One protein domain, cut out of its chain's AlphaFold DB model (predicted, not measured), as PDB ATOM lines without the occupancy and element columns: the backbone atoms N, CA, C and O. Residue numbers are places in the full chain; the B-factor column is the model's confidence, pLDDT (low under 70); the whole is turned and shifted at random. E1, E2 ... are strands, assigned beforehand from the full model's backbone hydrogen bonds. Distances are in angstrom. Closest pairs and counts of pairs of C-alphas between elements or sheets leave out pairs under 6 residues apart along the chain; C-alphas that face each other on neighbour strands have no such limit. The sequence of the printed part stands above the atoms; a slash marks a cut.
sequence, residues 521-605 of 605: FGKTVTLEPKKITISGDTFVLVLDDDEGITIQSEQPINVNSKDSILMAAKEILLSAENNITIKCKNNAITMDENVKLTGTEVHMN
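What this domain is: This is residues 521 to 605 of the 605 residues of the protein "Phage_base_V domain-containing protein" of Listeria booriae (UniProt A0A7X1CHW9). Two small antiparallel sheets, E1 to E4 and E5 to E7, sit one after the other along an elongated shape, with a wide loop of residues 554 to 579 spanning the space between them; its residues 558 to 575 stand free. Each sheet is a meander, each strand the antiparallel neighbour of the one before, in the orders E1 - E2 - E3 - E4 and E5 - E6 - E7. The 85 printed residues have seven named strands and no named helix; the class is all strand, though the strands hold 37 residues, under half. The whole is only just extended, close to loose, with a radius of gyration of the C-alphas of 18.2 A and spans of 54 by 31 by 29 A.

Where its parts are: E1, residues 524 to 528, begins at C-alpha 524 (170.451, 261.813, 168.165). E2 is residues 531 to 536, 16.4 A, E3 residues 539 to 544, 16.3 A, and E4 residues 548 to 553, 17.1 A. E5 is residues 580 to 584, E6 residues 587 to 591, and E7, residues 595 to 598, ends at C-alpha 598 (209.546, 282.737, 168.901).

How they stand to each other: E1 and E2 form a hairpin at 168 degrees, with N 526 and O 533 2.8 A apart. Hairpin E2 and E3 has N 534 and O 541 at 2.9 A, and hairpin E3 and E4 has N 544 and O 548 at 2.8 A. E4 and E5 are apart. Hairpin E5 and E6 has N 582 and O 589 at 2.8 A; hairpin E6 and E7 has N 596 and O 590 at 2.8 A.

The domain as a whole: The C-alphas farthest apart, Phe 521 and Asn 605, are 56.8 A apart. The printed part has no cut. The link from E4 to E5 is long, 26 residues. Residues 603 to 605 have pLDDT under 70.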
ATOM      1  N   PHE A 521     168.028 262.036 176.706       84.38
ATOM      2  CA  PHE A 521     168.910 263.188 176.895       84.38
ATOM      3  C   PHE A 521     169.069 264.020 175.615       84.38
ATOM      4  O   PHE A 521     170.030 264.770 175.495       84.38
ATOM      5  N   GLY A 522     168.199 263.824 174.620       83.00
ATOM      6  CA  GLY A 522     168.191 264.627 173.398       83.00
ATOM      7  C   GLY A 522     169.310 264.312 172.404       83.00
ATOM      8  O   GLY A 522     169.364 264.947 171.358       83.00
ATOM      9  N   LYS A 523     170.171 263.318 172.668       88.75
ATOM     10  CA  LYS A 523     171.232 262.932 171.726       88.75
ATOM     11  C   LYS A 523     170.641 262.116 170.592       88.75
ATOM     12  O   LYS A 523     169.884 261.178 170.857       88.75
ATOM     13  N   THR A 524     171.003 262.456 169.358       92.00
ATOM     14  CA  THR A 524     170.451 261.813 168.165       92.00
ATOM     15  C   THR A 524     171.521 261.368 167.176       92.00
ATOM     16  O   THR A 524     172.565 262.004 167.032       92.00
ATOM     17  N   VAL A 525     171.231 260.266 166.487       94.50
ATOM     18  CA  VAL A 525     171.862 259.870 165.227       94.50
ATOM     19  C   VAL A 525     170.739 259.721 164.212       94.50
ATOM     20  O   VAL A 525     169.831 258.916 164.419       94.50
ATOM     21  N   THR A 526     170.801 260.495 163.136       93.31
ATOM     22  CA  THR A 526     169.775 260.538 162.093       93.31
ATOM     23  C   THR A 526     170.404 260.178 160.754       93.31
ATOM     24  O   THR A 526     171.423 260.757 160.373       93.31
ATOM     25  N   LEU A 527     169.812 259.202 160.064       94.25
ATOM     26  CA  LEU A 527     170.175 258.774 158.716       94.25
ATOM     27  C   LEU A 527     169.055 259.199 157.763       94.25
ATOM     28  O   LEU A 527     167.984 258.588 157.745       94.25
ATOM     29  N   GLU A 528     169.311 260.254 157.005       93.31
ATOM     30  CA  GLU A 528     168.450 260.784 155.950       93.31
ATOM     31  C   GLU A 528     169.002 260.346 154.579       93.31
ATOM     32  O   GLU A 528     170.177 259.987 154.480       93.31
ATOM     33  N   PRO A 529     168.211 260.394 153.490       94.00
ATOM     34  CA  PRO A 529     168.649 259.908 152.178       94.00
ATOM     35  C   PRO A 529     169.952 260.512 151.628       94.00
ATOM     36  O   PRO A 529     170.605 259.856 150.825       94.00
ATOM     37  N   LYS A 530     170.301 261.739 152.033       94.19
ATOM     38  CA  LYS A 530     171.489 262.486 151.574       94.19
ATOM     39  C   LYS A 530     172.402 262.970 152.706       94.19
ATOM     40  O   LYS A 530     173.362 263.696 152.461       94.19
ATOM     41  N   LYS A 531     172.054 262.654 153.958       93.56
ATOM     42  CA  LYS A 531     172.659 263.290 155.128       93.56
ATOM     43  C   LYS A 531     172.704 262.361 156.329       93.56
ATOM     44  O   LYS A 531     171.728 261.691 156.658       93.56
ATOM     45  N   ILE A 532     173.832 262.370 157.028       96.62
ATOM     46  CA  ILE A 532     173.979 261.774 158.354       96.62
ATOM     47  C   ILE A 532     174.194 262.903 159.354       96.62
ATOM     48  O   ILE A 532     175.134 263.685 159.219       96.62
ATOM     49  N   THR A 533     173.351 262.954 160.382       94.81
ATOM     50  CA  THR A 533     173.454 263.948 161.455       94.81
ATOM     51  C   THR A 533     173.661 263.257 162.794       94.81
ATOM     52  O   THR A 533     172.861 262.409 163.188       94.81
ATOM     53  N   ILE A 534     174.709 263.641 163.524       95.62
ATOM     54  CA  ILE A 534     174.920 263.269 164.929       95.62
ATOM     55  C   ILE A 534     174.869 264.545 165.757       95.62
ATOM     56  O   ILE A 534     175.674 265.450 165.541       95.62
ATOM     57  N   SER A 535     173.945 264.628 166.708       93.56
ATOM     58  CA  SER A 535     173.753 265.844 167.499       93.56
ATOM     59  C   SER A 535     173.504 265.567 168.976       93.56
ATOM     60  O   SER A 535     173.027 264.503 169.381       93.56
ATOM     61  N   GLY A 536     173.842 266.560 169.788       90.75
ATOM     62  CA  GLY A 536     173.405 266.705 171.169       90.75
ATOM     63  C   GLY A 536     173.192 268.185 171.475       90.75
ATOM     64  O   GLY A 536     173.203 269.006 170.564       90.75
ATOM     65  N   ASP A 537     173.043 268.527 172.752       87.69
ATOM     66  CA  ASP A 537     172.678 269.895 173.151       87.69
ATOM     67  C   ASP A 537     173.672 270.976 172.692       87.69
ATOM     68  O   ASP A 537     173.256 272.084 172.386       87.69
ATOM     69  N   THR A 538     174.972 270.666 172.630       91.25
ATOM     70  CA  THR A 538     176.044 271.659 172.397       91.25
ATOM     71  C   THR A 538     176.953 271.335 171.211       91.25
ATOM     72  O   THR A 538     177.984 271.985 171.023       91.25
ATOM     73  N   PHE A 539     176.626 270.303 170.428       92.06
ATOM     74  CA  PHE A 539     177.444 269.869 169.296       92.06
ATOM     75  C   PHE A 539     176.606 269.279 168.163       92.06
ATOM     76  O   PHE A 539     175.561 268.661 168.389       92.06
ATOM     77  N   VAL A 540     177.131 269.392 166.944       95.56
ATOM     78  CA  VAL A 540     176.578 268.755 165.753       95.56
ATOM     79  C   VAL A 540     177.691 268.330 164.790       95.56
ATOM     80  O   VAL A 540     178.658 269.056 164.552       95.56
ATOM     81  N   LEU A 541     177.543 267.128 164.241       96.81
ATOM     82  CA  LEU A 541     178.323 266.590 163.133       96.81
ATOM     83  C   LEU A 541     177.358 266.273 161.990       96.81
ATOM     84  O   LEU A 541     176.425 265.489 162.169       96.81
ATOM     85  N   VAL A 542     177.605 266.868 160.827       97.00
ATOM     86  CA  VAL A 542     176.838 266.651 159.597       97.00
ATOM     87  C   VAL A 542     177.764 266.096 158.526       97.00
ATOM     88  O   VAL A 542     178.825 266.666 158.276       97.00
ATOM     89  N   LEU A 543     177.356 264.996 157.899       97.12
ATOM     90  CA  LEU A 543     177.942 264.475 156.669       97.12
ATOM     91  C   LEU A 543     176.853 264.564 155.600       97.12
ATOM     92  O   LEU A 543     175.880 263.818 155.678       97.12
ATOM     93  N   ASP A 544     177.001 265.494 154.669       96.50
ATOM     94  CA  ASP A 544     176.039 265.805 153.617       96.50
ATOM     95  C   ASP A 544     176.654 265.518 152.238       96.50
ATOM     96  O   ASP A 544     177.810 265.872 151.984       96.50
ATOM     97  N   ASP A 545     175.900 264.856 151.361       96.00
ATOM     98  CA  ASP A 545     176.369 264.486 150.021       96.00
ATOM     99  C   ASP A 545     176.598 265.704 149.109       96.00
ATOM    100  O   ASP A 545     177.466 265.661 148.232       96.00
ATOM    101  N   ASP A 546     175.829 266.781 149.307       95.88
ATOM    102  CA  ASP A 546     175.851 267.983 148.472       95.88
ATOM    103  C   ASP A 546     176.715 269.095 149.112       95.88
ATOM    104  O   ASP A 546     177.471 269.775 148.411       95.88
ATOM    105  N   GLU A 547     176.650 269.264 150.440       93.69
ATOM    106  CA  GLU A 547     177.343 270.339 151.181       93.69
ATOM    107  C   GLU A 547     178.664 269.905 151.848       93.69
ATOM    108  O   GLU A 547     179.455 270.745 152.288       93.69
ATOM    109  N   GLY A 548     178.952 268.602 151.908       94.75
ATOM    110  CA  GLY A 548     180.161 268.060 152.526       94.75
ATOM    111  C   GLY A 548     180.047 267.859 154.042       94.75
ATOM    112  O   GLY A 548     179.001 267.493 154.570       94.75
ATOM    113  N   ILE A 549     181.158 268.021 154.774       96.94
ATOM    114  CA  ILE A 549     181.240 267.679 156.207       96.94
ATOM    115  C   ILE A 549     181.328 268.943 157.063       96.94
ATOM    116  O   ILE A 549     182.228 269.759 156.873       96.94
ATOM    117  N   THR A 550     180.458 269.048 158.069       95.69
ATOM    118  CA  THR A 550     180.460 270.138 159.057       95.69
ATOM    119  C   THR A 550     180.598 269.592 160.476       95.69
ATOM    120  O   THR A 550     179.886 268.666 160.866       95.69
ATOM    121  N   ILE A 551     181.498 270.191 161.264       96.12
ATOM    122  CA  ILE A 551     181.692 269.897 162.690       96.12
ATOM    123  C   ILE A 551     181.563 271.204 163.467       96.12
ATOM    124  O   ILE A 551     182.356 272.122 163.264       96.12
ATOM    125  N   GLN A 552     180.592 271.278 164.372       94.69
ATOM    126  CA  GLN A 552     180.342 272.460 165.192       94.69
ATOM    127  C   GLN A 552     180.150 272.064 166.658       94.69
ATOM    128  O   GLN A 552     179.527 271.049 166.971       94.69
ATOM    129  N   SER A 553     180.707 272.869 167.563       94.62
ATOM    130  CA  SER A 553     180.641 272.655 169.007       94.62
ATOM    131  C   SER A 553     180.774 273.985 169.745       94.62
ATOM    132  O   SER A 553     181.601 274.815 169.370       94.62
ATOM    133  N   GLU A 554     179.998 274.170 170.812       94.69
ATOM    134  CA  GLU A 554     180.184 275.288 171.754       94.69
ATOM    135  C   GLU A 554     181.419 275.095 172.645       94.69
ATOM    136  O   GLU A 554     181.955 276.042 173.216       94.69
ATOM    137  N   GLN A 555     181.867 273.846 172.787       95.75
ATOM    138  CA  GLN A 555     183.061 273.464 173.539       95.75
ATOM    139  C   GLN A 555     184.255 273.230 172.596       95.75
ATOM    140  O   GLN A 555     184.051 272.969 171.406       95.75
ATOM    141  N   PRO A 556     185.507 273.263 173.093       96.31
ATOM    142  CA  PRO A 556     186.691 273.063 172.258       96.31
ATOM    143  C   PRO A 556     186.678 271.743 171.471       96.31
ATOM    144  O   PRO A 556     186.424 270.675 172.032       96.31
ATOM    145  N   ILE A 557     187.039 271.805 170.185       96.50
ATOM    146  CA  ILE A 557     187.269 270.629 169.334       96.50
ATOM    147  C   ILE A 557     188.765 270.303 169.351       96.50
ATOM    148  O   ILE A 557     189.586 271.101 168.906       96.50
ATOM    149  N   ASN A 558     189.124 269.115 169.841       95.75
ATOM    150  CA  ASN A 558     190.511 268.650 169.902       95.75
ATOM    151  C   ASN A 558     190.762 267.536 168.878       95.75
ATOM    152  O   ASN A 558     190.164 266.464 168.974       95.75
ATOM    153  N   VAL A 559     191.698 267.754 167.949       95.31
ATOM    154  CA  VAL A 559     192.134 266.753 166.962       95.31
ATOM    155  C   VAL A 559     193.574 266.347 167.273       95.31
ATOM    156  O   VAL A 559     194.498 267.133 167.086       95.31
ATOM    157  N   ASN A 560     193.769 265.121 167.767       94.75
ATOM    158  CA  ASN A 560     195.066 264.620 168.235       94.75
ATOM    159  C   ASN A 560     195.468 263.339 167.487       94.75
ATOM    160  O   ASN A 560     194.658 262.422 167.364       94.75
ATOM    161  N   SER A 561     196.731 263.237 167.059       95.25
ATOM    162  CA  SER A 561     197.324 262.028 166.462       95.25
ATOM    163  C   SER A 561     198.637 261.680 167.163       95.25
ATOM    164  O   SER A 561     199.377 262.574 167.571       95.25
ATOM    165  N   LYS A 562     198.928 260.380 167.318       96.06
ATOM    166  CA  LYS A 562     200.246 259.892 167.783       96.06
ATOM    167  C   LYS A 562     201.290 259.849 166.667       96.06
ATOM    168  O   LYS A 562     202.463 259.626 166.949       96.06
ATOM    169  N   ASP A 563     200.844 260.016 165.431       95.88
ATOM    170  CA  ASP A 563     201.677 260.080 164.241       95.88
ATOM    171  C   ASP A 563     201.432 261.445 163.572       95.88
ATOM    172  O   ASP A 563     201.531 262.481 164.232       95.88
ATOM    173  N   SER A 564     201.060 261.478 162.297       94.69
ATOM    174  CA  SER A 564     200.791 262.704 161.551       94.69
ATOM    175  C   SER A 564     199.293 263.022 161.460       94.69
ATOM    176  O   SER A 564     198.432 262.148 161.587       94.69
ATOM    177  N   ILE A 565     198.984 264.307 161.253       96.06
ATOM    178  CA  ILE A 565     197.688 264.805 160.773       96.06
ATOM    179  C   ILE A 565     197.976 265.484 159.433       96.06
ATOM    180  O   ILE A 565     198.771 266.421 159.386       96.06
ATOM    181  N   LEU A 566     197.358 265.011 158.349       94.69
ATOM    182  CA  LEU A 566     197.500 265.591 157.013       94.69
ATOM    183  C   LEU A 566     196.239 266.377 156.655       94.69
ATOM    184  O   LEU A 566     195.149 265.812 156.609       94.69
ATOM    185  N   MET A 567     196.403 267.664 156.356       94.50
ATOM    186  CA  MET A 567     195.354 268.512 155.795       94.50
ATOM    187  C   MET A 567     195.795 268.952 154.402       94.50
ATOM    188  O   MET A 567     196.814 269.627 154.260       94.50
ATOM    189  N   ALA A 568     195.057 268.540 153.374       94.69
ATOM    190  CA  ALA A 568     195.353 268.866 151.985       94.69
ATOM    191  C   ALA A 568     194.073 269.318 151.280       94.69
ATOM    192  O   ALA A 568     193.087 268.587 151.229       94.69
ATOM    193  N   ALA A 569     194.105 270.525 150.730       95.38
ATOM    194  CA  ALA A 569     193.017 271.121 149.974       95.38
ATOM    195  C   ALA A 569     193.597 272.137 148.982       95.38
ATOM    196  O   ALA A 569     194.751 272.548 149.113       95.38
ATOM    197  N   LYS A 570     192.800 272.555 147.991       96.94
ATOM    198  CA  LYS A 570     193.173 273.687 147.121       96.94
ATOM    199  C   LYS A 570     193.344 274.979 147.927       96.94
ATOM    200  O   LYS A 570     194.161 275.815 147.565       96.94
ATOM    201  N   GLU A 571     192.586 275.104 149.010       95.56
ATOM    202  CA  GLU A 571     192.599 276.227 149.935       95.56
ATOM    203  C   GLU A 571     192.364 275.708 151.357       95.56
ATOM    204  O   GLU A 571     191.515 274.842 151.568       95.56
ATOM    205  N   ILE A 572     193.127 276.224 152.322       94.94
ATOM    206  CA  ILE A 572     192.917 275.987 153.753       94.94
ATOM    207  C   ILE A 572     192.687 277.347 154.401       94.94
ATOM    208  O   ILE A 572     193.592 278.181 154.429       94.94
ATOM    209  N   LEU A 573     191.485 277.547 154.939       94.19
ATOM    210  CA  LEU A 573     191.112 278.754 155.664       94.19
ATOM    211  C   LEU A 573     191.131 278.476 157.169       94.19
ATOM    212  O   LEU A 573     190.372 277.646 157.663       94.19
ATOM    213  N   LEU A 574     191.990 279.192 157.894       93.19
ATOM    214  CA  LEU A 574     192.015 279.202 159.356       93.19
ATOM    215  C   LEU A 574     191.607 280.594 159.829       93.19
ATOM    216  O   LEU A 574     192.236 281.582 159.458       93.19
ATOM    217  N   SER A 575     190.560 280.663 160.644       91.81
ATOM    218  CA  SER A 575     190.042 281.911 161.199       91.81
ATOM    219  C   SER A 575     189.814 281.746 162.696       91.81
ATOM    220  O   SER A 575     189.313 280.711 163.139       91.81
ATOM    221  N   ALA A 576     190.209 282.750 163.473       93.25
ATOM    222  CA  ALA A 576     190.004 282.801 164.912       93.25
ATOM    223  C   ALA A 576     189.800 284.254 165.346       93.25
ATOM    224  O   ALA A 576     190.459 285.151 164.829       93.25
ATOM    225  N   GLU A 577     188.916 284.475 166.319       94.19
ATOM    226  CA  GLU A 577     188.654 285.812 166.868       94.19
ATOM    227  C   GLU A 577     189.815 286.318 167.736       94.19
ATOM    228  O   GLU A 577     190.190 287.481 167.657       94.19
ATOM    229  N   ASN A 578     190.408 285.430 168.546       93.94
ATOM    230  CA  ASN A 578     191.435 285.806 169.520       93.94
ATOM    231  C   ASN A 578     192.862 285.603 168.995       93.94
ATOM    232  O   ASN A 578     193.657 286.537 168.977       93.94
ATOM    233  N   ASN A 579     193.228 284.367 168.638       94.62
ATOM    234  CA  ASN A 579     194.542 284.066 168.072       94.62
ATOM    235  C   ASN A 579     194.580 282.723 167.328       94.62
ATOM    236  O   ASN A 579     193.773 281.830 167.585       94.62
ATOM    237  N   ILE A 580     195.582 282.572 166.459       95.94
ATOM    238  CA  ILE A 580     196.013 281.301 165.862       95.94
ATOM    239  C   ILE A 580     197.436 281.013 166.345       95.94
ATOM    240  O   ILE A 580     198.318 281.862 166.229       95.94
ATOM    241  N   THR A 581     197.684 279.812 166.875       93.88
ATOM    242  CA  THR A 581     199.001 279.425 167.407       93.88
ATOM    243  C   THR A 581     199.465 278.079 166.848       93.88
ATOM    244  O   THR A 581     198.802 277.063 167.032       93.88
ATOM    245  N   ILE A 582     200.647 278.060 166.227       93.44
ATOM    246  CA  ILE A 582     201.318 276.865 165.696       93.44
ATOM    247  C   ILE A 582     202.612 276.660 166.488       93.44
ATOM    248  O   ILE A 582     203.495 277.516 166.469       93.44
ATOM    249  N   LYS A 583     202.739 275.532 167.192       90.44
ATOM    250  CA  LYS A 583     203.898 275.223 168.047       90.44
ATOM    251  C   LYS A 583     204.617 273.961 167.594       90.44
ATOM    252  O   LYS A 583     203.987 272.960 167.273       90.44
ATOM    253  N   CYS A 584     205.944 273.987 167.659       89.19
ATOM    254  CA  CYS A 584     206.812 272.831 167.472       89.19
ATOM    255  C   CYS A 584     207.945 272.871 168.508       89.19
ATOM    256  O   CYS A 584     208.904 273.634 168.366       89.19
ATOM    257  N   LYS A 585     207.862 272.029 169.550       88.94
ATOM    258  CA  LYS A 585     208.772 272.060 170.715       88.94
ATOM    259  C   LYS A 585     208.835 273.475 171.323       88.94
ATOM    260  O   LYS A 585     207.807 273.983 171.757       88.94
ATOM    261  N   ASN A 586     210.012 274.104 171.322       87.25
ATOM    262  CA  ASN A 586     210.240 275.450 171.858       87.25
ATOM    263  C   ASN A 586     209.991 276.567 170.829       87.25
ATOM    264  O   ASN A 586     210.123 277.737 171.175       87.25
ATOM    265  N   ASN A 587     209.654 276.220 169.583       89.31
ATOM    266  CA  ASN A 587     209.366 277.188 168.528       89.31
ATOM    267  C   ASN A 587     207.853 277.418 168.424       89.31
ATOM    268  O   ASN A 587     207.075 276.460 168.494       89.31
ATOM    269  N   ALA A 588     207.432 278.664 168.218       90.81
ATOM    270  CA  ALA A 588     206.030 279.023 168.037       90.81
ATOM    271  C   ALA A 588     205.841 280.166 167.031       90.81
ATOM    272  O   ALA A 588     206.593 281.146 167.040       90.81
ATOM    273  N   ILE A 589     204.797 280.039 166.210       91.94
ATOM    274  CA  ILE A 589     204.200 281.110 165.410       91.94
ATOM    275  C   ILE A 589     202.849 281.433 166.053       91.94
ATOM    276  O   ILE A 589     201.994 280.551 166.146       91.94
ATOM    277  N   THR A 590     202.649 282.673 166.492       91.62
ATOM    278  CA  THR A 590     201.377 283.143 167.061       91.62
ATOM    279  C   THR A 590     200.895 284.362 166.285       91.62
ATOM    280  O   THR A 590     201.648 285.316 166.107       91.62
ATOM    281  N   MET A 591     199.653 284.317 165.815       93.69
ATOM    282  CA  MET A 591     198.971 285.410 165.124       93.69
ATOM    283  C   MET A 591     197.830 285.895 166.022       93.69
ATOM    284  O   MET A 591     196.912 285.122 166.293       93.69
ATOM    285  N   ASP A 592     197.925 287.130 166.513       88.88
ATOM    286  CA  ASP A 592     196.899 287.842 167.290       88.88
ATOM    287  C   ASP A 592     196.652 289.234 166.665       88.88
ATOM    288  O   ASP A 592     196.413 289.318 165.461       88.88
ATOM    289  N   GLU A 593     196.764 290.333 167.419       89.69
ATOM    290  CA  GLU A 593     196.871 291.690 166.856       89.69
ATOM    291  C   GLU A 593     198.131 291.862 165.983       89.69
ATOM    292  O   GLU A 593     198.166 292.715 165.099       89.69
ATOM    293  N   ASN A 594     199.178 291.061 166.229       89.94
ATOM    294  CA  ASN A 594     200.429 291.044 165.472       89.94
ATOM    295  C   ASN A 594     200.873 289.603 165.153       89.94
ATOM    296  O   ASN A 594     200.439 288.638 165.782       89.94
ATOM    297  N   VAL A 595     201.809 289.447 164.211       90.69
ATOM    298  CA  VAL A 595     202.486 288.162 163.965       90.69
ATOM    299  C   VAL A 595     203.746 288.077 164.829       90.69
ATOM    300  O   VAL A 595     204.666 288.879 164.677       90.69
ATOM    301  N   LYS A 596     203.800 287.098 165.736       89.25
ATOM    302  CA  LYS A 596     204.926 286.839 166.647       89.25
ATOM    303  C   LYS A 596     205.607 285.519 166.289       89.25
ATOM    304  O   LYS A 596     204.959 284.476 166.207       89.25
ATOM    305  N   LEU A 597     206.928 285.563 166.132       88.81
ATOM    306  CA  LEU A 597     207.788 284.402 165.905       88.81
ATOM    307  C   LEU A 597     208.713 284.234 167.113       88.81
ATOM    308  O   LEU A 597     209.423 285.165 167.486       88.81
ATOM    309  N   THR A 598     208.706 283.056 167.732       83.50
ATOM    310  CA  THR A 598     209.546 282.737 168.901       83.50
ATOM    311  C   THR A 598     210.275 281.419 168.680       83.50
ATOM    312  O   THR A 598     209.673 280.442 168.240       83.50
ATOM    313  N   GLY A 599     211.574 281.396 168.970       84.88
ATOM    314  CA  GLY A 599     212.440 280.231 168.797       84.88
ATOM    315  C   GLY A 599     213.858 280.512 169.288       84.88
ATOM    316  O   GLY A 599     214.174 281.641 169.663       84.88
ATOM    317  N   THR A 600     214.707 279.483 169.317       78.69
ATOM    318  CA  THR A 600     216.102 279.595 169.791       78.69
ATOM    319  C   THR A 600     216.964 280.473 168.873       78.69
ATOM    320  O   THR A 600     217.803 281.219 169.365       78.69
ATOM    321  N   GLU A 601     216.708 280.435 167.563       75.62
ATOM    322  CA  GLU A 601     217.273 281.325 166.543       75.62
ATOM    323  C   GLU A 601     216.151 281.685 165.550       75.62
ATOM    324  O   GLU A 601     215.397 280.807 165.125       75.62
ATOM    325  N   VAL A 602     216.004 282.970 165.204       72.31
ATOM    326  CA  VAL A 602     214.994 283.465 164.249       72.31
ATOM    327  C   VAL A 602     215.715 284.189 163.113       72.31
ATOM    328  O   VAL A 602     216.292 285.252 163.326       72.31
ATOM    329  N   HIS A 603     215.671 283.629 161.903       69.19
ATOM    330  CA  HIS A 603     216.189 284.271 160.694       69.19
ATOM    331  C   HIS A 603     215.033 284.911 159.920       69.19
ATOM    332  O   HIS A 603     214.225 284.207 159.317       69.19
ATOM    333  N   MET A 604     214.947 286.241 159.957       66.31
ATOM    334  CA  MET A 604     214.071 287.028 159.083       66.31
ATOM    335  C   MET A 604     214.945 287.659 157.998       66.31
ATOM    336  O   MET A 604     215.837 288.437 158.332       66.31
ATOM    337  N   ASN A 605     214.725 287.277 156.740       52.59
ATOM    338  CA  ASN A 605     215.389 287.872 155.573       52.59
ATOM    339  C   ASN A 605     214.502 288.924 154.922       52.59
ATOM    340  O   ASN A 605     213.276 288.671 154.848       52.59
TER     341      ASN A 605